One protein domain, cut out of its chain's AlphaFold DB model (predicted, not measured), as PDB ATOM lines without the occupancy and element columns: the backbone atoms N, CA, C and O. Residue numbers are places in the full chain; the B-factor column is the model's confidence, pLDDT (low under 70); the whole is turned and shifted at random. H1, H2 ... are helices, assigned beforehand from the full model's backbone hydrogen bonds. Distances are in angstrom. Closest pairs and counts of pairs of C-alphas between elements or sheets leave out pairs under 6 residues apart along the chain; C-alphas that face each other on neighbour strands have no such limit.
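Overview. This is residues 96 to 159 of the 160 residues of an uncharacterized protein of Amphibalanus amphitrite (UniProt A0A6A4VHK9). Four short helices, H1 to H4, form a loose head, from which the chain runs out as an arm through H5 to a small far end with H6. The 64 printed residues, with six named helices and no named strand, are all helix by class. The whole is extended, radius of gyration of the C-alphas 16.8 A, spanning 48 by 24 by 19 A.

Along the chain. H1, residues 96 to 100, begins at C-alpha 96 (20.170, -29.676, 38.885). H2 is 108 to 113, H3 116 to 122 (12.0 A), H4 130 to 137 (10.6 A), H5 141 to 144, and H6 155 to 158, ending at C-alpha 158 (18.492, -53.995, 60.758).

Arrangement. H1 and H4 only just touch, with 3 pairs of C-alphas within 8 A, the closest Arg 97 and Thr 137, 5.2 A. H2 and H3 are close but not clearly touching, the closest C-alphas Trp 111 and Arg 119, 6.1 A. H5 and H6 are apart. Every O i to N i+4 pair is within hydrogen-bond range in H2 and H4, but 0 of 1 in H1 and 0 of 3 in H3, where i+3 pairs give 1 of 2 and 4 of 4.

Size, cuts and confidence. The C-alphas farthest apart, Gly 105 and Gln 151, are 48.7 A apart. The printed part has no cut and no long link. Residue 159 is under pLDDT 70.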
ATOM      1  N   ASP A  96      19.930 -30.961  38.218       88.88
ATOM      2  CA  ASP A  96      20.170 -29.676  38.885       88.88
ATOM      3  C   ASP A  96      21.597 -29.603  39.440       88.88
ATOM      4  O   ASP A  96      22.294 -28.599  39.285       88.88
ATOM      5  N   ARG A  97      22.084 -30.707  40.017       90.88
ATOM      6  CA  ARG A  97      23.465 -30.796  40.515       90.88
ATOM      7  C   ARG A  97      24.483 -30.835  39.386       90.88
ATOM      8  O   ARG A  97      25.541 -30.222  39.500       90.88
ATOM      9  N   VAL A  98      24.172 -31.533  38.296       90.88
ATOM     10  CA  VAL A  98      25.050 -31.583  37.122       90.88
ATOM     11  C   VAL A  98      25.241 -30.193  36.532       90.88
ATOM     12  O   VAL A  98      26.371 -29.832  36.210       90.88
ATOM     13  N   LEU A  99      24.174 -29.401  36.412       89.94
ATOM     14  CA  LEU A  99      24.244 -28.075  35.800       89.94
ATOM     15  C   LEU A  99      25.207 -27.134  36.535       89.94
ATOM     16  O   LEU A  99      25.935 -26.393  35.875       89.94
ATOM     17  N   ASN A 100      25.323 -27.244  37.861       89.94
ATOM     18  CA  ASN A 100      26.306 -26.482  38.645       89.94
ATOM     19  C   ASN A 100      27.765 -26.769  38.228       89.94
ATOM     20  O   ASN A 100      28.632 -25.895  38.318       89.94
ATOM     21  N   LEU A 101      28.035 -27.975  37.720       89.50
ATOM     22  CA  LEU A 101      29.357 -28.419  37.259       89.50
ATOM     23  C   LEU A 101      29.555 -28.269  35.739       89.50
ATOM     24  O   LEU A 101      30.627 -28.572  35.203       89.50
ATOM     25  N   THR A 102      28.534 -27.797  35.020       89.94
ATOM     26  CA  THR A 102      28.626 -27.508  33.582       89.94
ATOM     27  C   THR A 102      29.132 -26.094  33.303       89.94
ATOM     28  O   THR A 102      29.378 -25.299  34.212       89.94
ATOM     29  N   GLN A 103      29.373 -25.795  32.026       87.69
ATOM     30  CA  GLN A 103      29.729 -24.460  31.552       87.69
ATOM     31  C   GLN A 103      28.605 -23.447  31.855       87.69
ATOM     32  O   GLN A 103      27.423 -23.805  31.805       87.69
ATOM     33  N   PRO A 104      28.943 -22.179  32.151       84.81
ATOM     34  CA  PRO A 104      27.941 -21.149  32.413       84.81
ATOM     35  C   PRO A 104      27.035 -20.950  31.190       84.81
ATOM     36  O   PRO A 104      27.516 -20.831  30.065       84.81
ATOM     37  N   GLY A 105      25.718 -20.924  31.417       84.00
ATOM     38  CA  GLY A 105      24.705 -20.789  30.361       84.00
ATOM     39  C   GLY A 105      24.118 -22.108  29.843       84.00
ATOM     40  O   GLY A 105      23.254 -22.077  28.972       84.00
ATOM     41  N   THR A 106      24.539 -23.258  30.379       86.31
ATOM     42  CA  THR A 106      23.929 -24.554  30.045       86.31
ATOM     43  C   THR A 106      22.529 -24.664  30.658       86.31
ATOM     44  O   THR A 106      22.368 -24.475  31.862       86.31
ATOM     45  N   THR A 107      21.511 -24.986  29.854       88.88
ATOM     46  CA  THR A 107      20.127 -25.187  30.329       88.88
ATOM     47  C   THR A 107      19.782 -26.669  30.515       88.88
ATOM     48  O   THR A 107      20.413 -27.551  29.921       88.88
ATOM     49  N   VAL A 108      18.743 -26.960  31.310       87.19
ATOM     50  CA  VAL A 108      18.206 -28.321  31.528       87.19
ATOM     51  C   VAL A 108      17.818 -28.975  30.194       87.19
ATOM     52  O   VAL A 108      18.094 -30.149  29.947       87.19
ATOM     53  N   GLU A 109      17.219 -28.204  29.301       87.25
ATOM     54  CA  GLU A 109      16.698 -28.622  28.003       87.25
ATOM     55  C   GLU A 109      17.849 -28.941  27.058       87.25
ATOM     56  O   GLU A 109      17.815 -29.948  26.348       87.25
ATOM     57  N   GLN A 110      18.914 -28.139  27.092       87.06
ATOM     58  CA  GLN A 110      20.142 -28.428  26.361       87.06
ATOM     59  C   GLN A 110      20.798 -29.715  26.878       87.06
ATOM     60  O   GLN A 110      21.166 -30.582  26.083       87.06
ATOM     61  N   TRP A 111      20.864 -29.900  28.199       86.06
ATOM     62  CA  TRP A 111      21.376 -31.130  28.806       86.06
ATOM     63  C   TRP A 111      20.554 -32.364  28.405       86.06
ATOM     64  O   TRP A 111      21.112 -33.402  28.043       86.06
ATOM     65  N   ARG A 112      19.222 -32.270  28.429       85.56
ATOM     66  CA  ARG A 112      18.316 -33.383  28.102       85.56
ATOM     67  C   ARG A 112      18.255 -33.694  26.604       85.56
ATOM     68  O   ARG A 112      18.130 -34.870  26.252       85.56
ATOM     69  N   SER A 113      18.357 -32.684  25.742       86.12
ATOM     70  CA  SER A 113      18.237 -32.821  24.281       86.12
ATOM     71  C   SER A 113      19.468 -33.447  23.625       86.12
ATOM     72  O   SER A 113      19.334 -34.265  22.711       86.12
ATOM     73  N   ILE A 114      20.671 -33.127  24.104       84.31
ATOM     74  CA  ILE A 114      21.906 -33.741  23.603       84.31
ATOM     75  C   ILE A 114      21.876 -35.223  23.973       84.31
ATOM     76  O   ILE A 114      21.565 -35.559  25.100       84.31
ATOM     77  N   LYS A 115      22.173 -36.161  23.075       78.12
ATOM     78  CA  LYS A 115      22.156 -37.600  23.418       78.12
ATOM     79  C   LYS A 115      23.539 -38.112  23.845       78.12
ATOM     80  O   LYS A 115      24.566 -37.639  23.361       78.12
ATOM     81  N   HIS A 116      23.544 -39.126  24.715       76.81
ATOM     82  CA  HIS A 116      24.711 -39.945  25.075       76.81
ATOM     83  C   HIS A 116      25.950 -39.154  25.545       76.81
ATOM     84  O   HIS A 116      25.849 -38.252  26.377       76.81
ATOM     85  N   MET A 117      27.123 -39.532  25.020       73.56
ATOM     86  CA  MET A 117      28.440 -39.083  25.455       73.56
ATOM     87  C   MET A 117      28.666 -37.581  25.240       73.56
ATOM     88  O   MET A 117      29.502 -36.974  25.901       73.56
ATOM     89  N   SER A 118      27.919 -36.967  24.320       82.12
ATOM     90  CA  SER A 118      28.105 -35.566  23.943       82.12
ATOM     91  C   SER A 118      27.713 -34.591  25.056       82.12
ATOM     92  O   SER A 118      28.294 -33.511  25.118       82.12
ATOM     93  N   ARG A 119      26.796 -34.967  25.966       84.50
ATOM     94  CA  ARG A 119      26.414 -34.129  27.124       84.50
ATOM     95  C   ARG A 119      27.601 -33.868  28.039       84.50
ATOM     96  O   ARG A 119      27.784 -32.758  28.521       84.50
ATOM     97  N   TYR A 120      28.453 -34.875  28.214       84.25
ATOM     98  CA  TYR A 120      29.612 -34.786  29.091       84.25
ATOM     99  C   TYR A 120      30.656 -33.776  28.595       84.25
ATOM    100  O   TYR A 120      31.518 -33.384  29.367       84.25
ATOM    101  N   LYS A 121      30.582 -33.285  27.350       85.62
ATOM    102  CA  LYS A 121      31.444 -32.180  26.885       85.62
ATOM    103  C   LYS A 121      31.095 -30.832  27.526       85.62
ATOM    104  O   LYS A 121      31.935 -29.939  27.535       85.62
ATOM    105  N   LEU A 122      29.875 -30.684  28.045       87.00
ATOM    106  CA  LEU A 122      29.414 -29.472  28.729       87.00
ATOM    107  C   LEU A 122      29.993 -29.350  30.145       87.00
ATOM    108  O   LEU A 122      29.912 -28.287  30.750       87.00
ATOM    109  N   ILE A 123      30.555 -30.433  30.676       88.75
ATOM    110  CA  ILE A 123      31.090 -30.526  32.031       88.75
ATOM    111  C   ILE A 123      32.499 -29.922  32.083       88.75
ATOM    112  O   ILE A 123      33.328 -30.160  31.201       88.75
ATOM    113  N   ARG A 124      32.791 -29.163  33.143       89.69
ATOM    114  CA  ARG A 124      34.097 -28.526  33.374       89.69
ATOM    115  C   ARG A 124      35.107 -29.490  34.017       89.69
ATOM    116  O   ARG A 124      35.615 -29.236  35.098       89.69
ATOM    117  N   TRP A 125      35.469 -30.565  33.312       86.38
ATOM    118  CA  TRP A 125      36.363 -31.641  33.802       86.38
ATOM    119  C   TRP A 125      37.739 -31.211  34.333       86.38
ATOM    120  O   TRP A 125      38.439 -32.020  34.926       86.38
ATOM    121  N   ARG A 126      38.173 -29.968  34.094       87.31
ATOM    122  CA  ARG A 126      39.434 -29.455  34.652       87.31
ATOM    123  C   ARG A 126      39.340 -29.138  36.148       87.31
ATOM    124  O   ARG A 126      40.378 -28.931  36.762       87.31
ATOM    125  N   GLU A 127      38.132 -29.071  36.703       86.00
ATOM    126  CA  GLU A 127      37.882 -28.618  38.077       86.00
ATOM    127  C   GLU A 127      37.689 -29.768  39.078       86.00
ATOM    128  O   GLU A 127      37.763 -29.531  40.276       86.00
ATOM    129  N   PHE A 128      37.461 -31.000  38.612       85.06
ATOM    130  CA  PHE A 128      37.162 -32.159  39.461       85.06
ATOM    131  C   PHE A 128      37.542 -33.465  38.767       85.06
ATOM    132  O   PHE A 128      37.633 -33.546  37.539       85.06
ATOM    133  N   ASN A 129      37.733 -34.514  39.564       87.56
ATOM    134  CA  ASN A 129      37.926 -35.865  39.050       87.56
ATOM    135  C   ASN A 129      36.574 -36.574  38.815       87.56
ATOM    136  O   ASN A 129      35.495 -36.062  39.119       87.56
ATOM    137  N   PHE A 130      36.630 -37.768  38.225       86.88
ATOM    138  CA  PHE A 130      35.429 -38.532  37.892       86.88
ATOM    139  C   PHE A 130      34.647 -38.983  39.136       86.88
ATOM    140  O   PHE A 130      33.420 -38.899  39.149       86.88
ATOM    141  N   ASP A 131      35.340 -39.416  40.189       90.19
ATOM    142  CA  ASP A 131      34.708 -39.912  41.416       90.19
ATOM    143  C   ASP A 131      33.980 -38.793  42.169       90.19
ATOM    144  O   ASP A 131      32.849 -38.964  42.620       90.19
ATOM    145  N   GLU A 132      34.589 -37.614  42.231       89.75
ATOM    146  CA  GLU A 132      34.019 -36.403  42.808       89.75
ATOM    147  C   GLU A 132      32.797 -35.937  42.012       89.75
ATOM    148  O   GLU A 132      31.761 -35.632  42.605       89.75
ATOM    149  N   PHE A 133      32.863 -35.973  40.676       90.88
ATOM    150  CA  PHE A 133      31.706 -35.678  39.833       90.88
ATOM    151  C   PHE A 133      30.518 -36.585  40.175       90.88
ATOM    152  O   PHE A 133      29.414 -36.090  40.414       90.88
ATOM    153  N   PHE A 134      30.725 -37.903  40.229       89.75
ATOM    154  CA  PHE A 134      29.653 -38.847  40.557       89.75
ATOM    155  C   PHE A 134      29.173 -38.704  41.999       89.75
ATOM    156  O   PHE A 134      27.965 -38.736  42.240       89.75
ATOM    157  N   SER A 135      30.077 -38.482  42.950       89.56
ATOM    158  CA  SER A 135      29.718 -38.248  44.348       89.56
ATOM    159  C   SER A 135      28.842 -37.007  44.521       89.56
ATOM    160  O   SER A 135      27.958 -37.009  45.372       89.56
ATOM    161  N   GLN A 136      29.066 -35.949  43.738       90.44
ATOM    162  CA  GLN A 136      28.294 -34.710  43.848       90.44
ATOM    163  C   GLN A 136      26.979 -34.765  43.065       90.44
ATOM    164  O   GLN A 136      25.961 -34.241  43.518       90.44
ATOM    165  N   THR A 137      26.979 -35.393  41.889       91.94
ATOM    166  CA  THR A 137      25.841 -35.344  40.955       91.94
ATOM    167  C   THR A 137      24.892 -36.531  41.047       91.94
ATOM    168  O   THR A 137      23.786 -36.458  40.511       91.94
ATOM    169  N   SER A 138      25.280 -37.615  41.718       91.19
ATOM    170  CA  SER A 138      24.384 -38.747  41.960       91.19
ATOM    171  C   SER A 138      23.217 -38.366  42.874       91.19
ATOM    172  O   SER A 138      23.254 -37.395  43.636       91.19
ATOM    173  N   HIS A 139      22.136 -39.135  42.763       90.88
ATOM    174  CA  HIS A 139      21.012 -39.010  43.677       90.88
ATOM    175  C   HIS A 139      21.376 -39.573  45.052       90.88
ATOM    176  O   HIS A 139      21.867 -40.695  45.160       90.88
ATOM    177  N   ASN A 140      21.063 -38.818  46.104       90.00
ATOM    178  CA  ASN A 140      21.214 -39.289  47.474       90.00
ATOM    179  C   ASN A 140      20.087 -40.262  47.833       90.00
ATOM    180  O   ASN A 140      18.908 -39.978  47.607       90.00
ATOM    181  N   TRP A 141      20.445 -41.374  48.476       87.00
ATOM    182  CA  TRP A 141      19.479 -42.366  48.954       87.00
ATOM    183  C   TRP A 141      18.422 -41.756  49.884       87.00
ATOM    184  O   TRP A 141      17.232 -41.998  49.703       87.00
ATOM    185  N   SER A 142      18.842 -40.894  50.813       87.50
ATOM    186  CA  SER A 142      17.964 -40.211  51.775       87.50
ATOM    187  C   SER A 142      16.957 -39.249  51.135       87.50
ATOM    188  O   SER A 142      15.918 -38.953  51.721       87.50
ATOM    189  N   GLU A 143      17.233 -38.745  49.929       89.00
ATOM    190  CA  GLU A 143      16.299 -37.880  49.201       89.00
ATOM    191  C   GLU A 143      15.229 -38.700  48.478       89.00
ATOM    192  O   GLU A 143      14.062 -38.289  48.440       89.00
ATOM    193  N   LEU A 144      15.622 -39.859  47.941       88.62
ATOM    194  CA  LEU A 144      14.760 -40.753  47.169       88.62
ATOM    195  C   LEU A 144      13.876 -41.637  48.055       88.62
ATOM    196  O   LEU A 144      12.688 -41.792  47.776       88.62
ATOM    197  N   VAL A 145      14.439 -42.214  49.114       89.62
ATOM    198  CA  VAL A 145      13.746 -43.174  49.975       89.62
ATOM    199  C   VAL A 145      13.098 -42.441  51.139       89.62
ATOM    200  O   VAL A 145      13.778 -41.896  52.003       89.62
ATOM    201  N   LYS A 146      11.761 -42.408  51.148       90.44
ATOM    202  CA  LYS A 146      10.975 -41.732  52.195       90.44
ATOM    203  C   LYS A 146      10.701 -42.611  53.409       90.44
ATOM    204  O   LYS A 146      10.640 -42.100  54.520       90.44
ATOM    205  N   SER A 147      10.545 -43.911  53.198       89.69
ATOM    206  CA  SER A 147      10.375 -44.901  54.255       89.69
ATOM    207  C   SER A 147      11.023 -46.213  53.829       89.69
ATOM    208  O   SER A 147      11.039 -46.558  52.647       89.69
ATOM    209  N   CYS A 148      11.589 -46.923  54.798       89.75
ATOM    210  CA  CYS A 148      12.148 -48.252  54.611       89.75
ATOM    211  C   CYS A 148      11.869 -49.063  55.873       89.75
ATOM    212  O   CYS A 148      12.282 -48.671  56.967       89.75
ATOM    213  N   GLU A 149      11.177 -50.181  55.701       92.25
ATOM    214  CA  GLU A 149      10.774 -51.077  56.777       92.25
ATOM    215  C   GLU A 149      11.015 -52.523  56.342       92.25
ATOM    216  O   GLU A 149      10.707 -52.902  55.208       92.25
ATOM    217  N   TYR A 150      11.575 -53.324  57.243       90.62
ATOM    218  CA  TYR A 150      11.811 -54.745  57.048       90.62
ATOM    219  C   TYR A 150      11.264 -55.514  58.250       90.62
ATOM    220  O   TYR A 150      11.723 -55.328  59.369       90.62
ATOM    221  N   GLN A 151      10.264 -56.368  58.015       89.75
ATOM    222  CA  GLN A 151       9.598 -57.178  59.050       89.75
ATOM    223  C   GLN A 151       9.059 -56.390  60.266       89.75
ATOM    224  O   GLN A 151       8.959 -56.945  61.355       89.75
ATOM    225  N   GLY A 152       8.662 -55.126  60.086       89.62
ATOM    226  CA  GLY A 152       8.166 -54.280  61.181       89.62
ATOM    227  C   GLY A 152       9.204 -53.313  61.751       89.62
ATOM    228  O   GLY A 152       8.833 -52.357  62.429       89.62
ATOM    229  N   ASP A 153      10.488 -53.524  61.453       90.62
ATOM    230  CA  ASP A 153      11.588 -52.707  61.960       90.62
ATOM    231  C   ASP A 153      12.094 -51.717  60.905       90.62
ATOM    232  O   ASP A 153      12.095 -51.988  59.699       90.62
ATOM    233  N   ALA A 154      12.576 -50.556  61.353       90.00
ATOM    234  CA  ALA A 154      13.209 -49.586  60.466       90.00
ATOM    235  C   ALA A 154      14.489 -50.179  59.855       90.00
ATOM    236  O   ALA A 154      15.314 -50.767  60.552       90.00
ATOM    237  N   CYS A 155      14.713 -49.980  58.553       87.94
ATOM    238  CA  CYS A 155      15.882 -50.570  57.887       87.94
ATOM    239  C   CYS A 155      17.220 -50.152  58.525       87.94
ATOM    240  O   CYS A 155      18.143 -50.957  58.591       87.94
ATOM    241  N   GLU A 156      17.321 -48.929  59.058       83.94
ATOM    242  CA  GLU A 156      18.543 -48.440  59.712       83.94
ATOM    243  C   GLU A 156      18.945 -49.251  60.955       83.94
ATOM    244  O   GLU A 156      20.135 -49.317  61.262       83.94
ATOM    245  N   SER A 157      17.989 -49.877  61.654       78.75
ATOM    246  CA  SER A 157      18.271 -50.734  62.814       78.75
ATOM    247  C   SER A 157      18.615 -52.176  62.440       78.75
ATOM    248  O   SER A 157      19.241 -52.868  63.238       78.75
ATOM    249  N   VAL A 158      18.233 -52.627  61.242       76.00
ATOM    250  CA  VAL A 158      18.492 -53.995  60.758       76.00
ATOM    251  C   VAL A 158      19.874 -54.094  60.096       76.00
ATOM    252  O   VAL A 158      20.559 -55.106  60.238       76.00
ATOM    253  N   GLY A 159      20.314 -53.034  59.415       65.69
ATOM    254  CA  GLY A 159      21.637 -52.938  58.798       65.69
ATOM    255  C   GLY A 159      21.661 -51.943  57.637       65.69
ATOM    256  O   GLY A 159      20.642 -51.719  56.988       65.69
TER     257      GLY A 159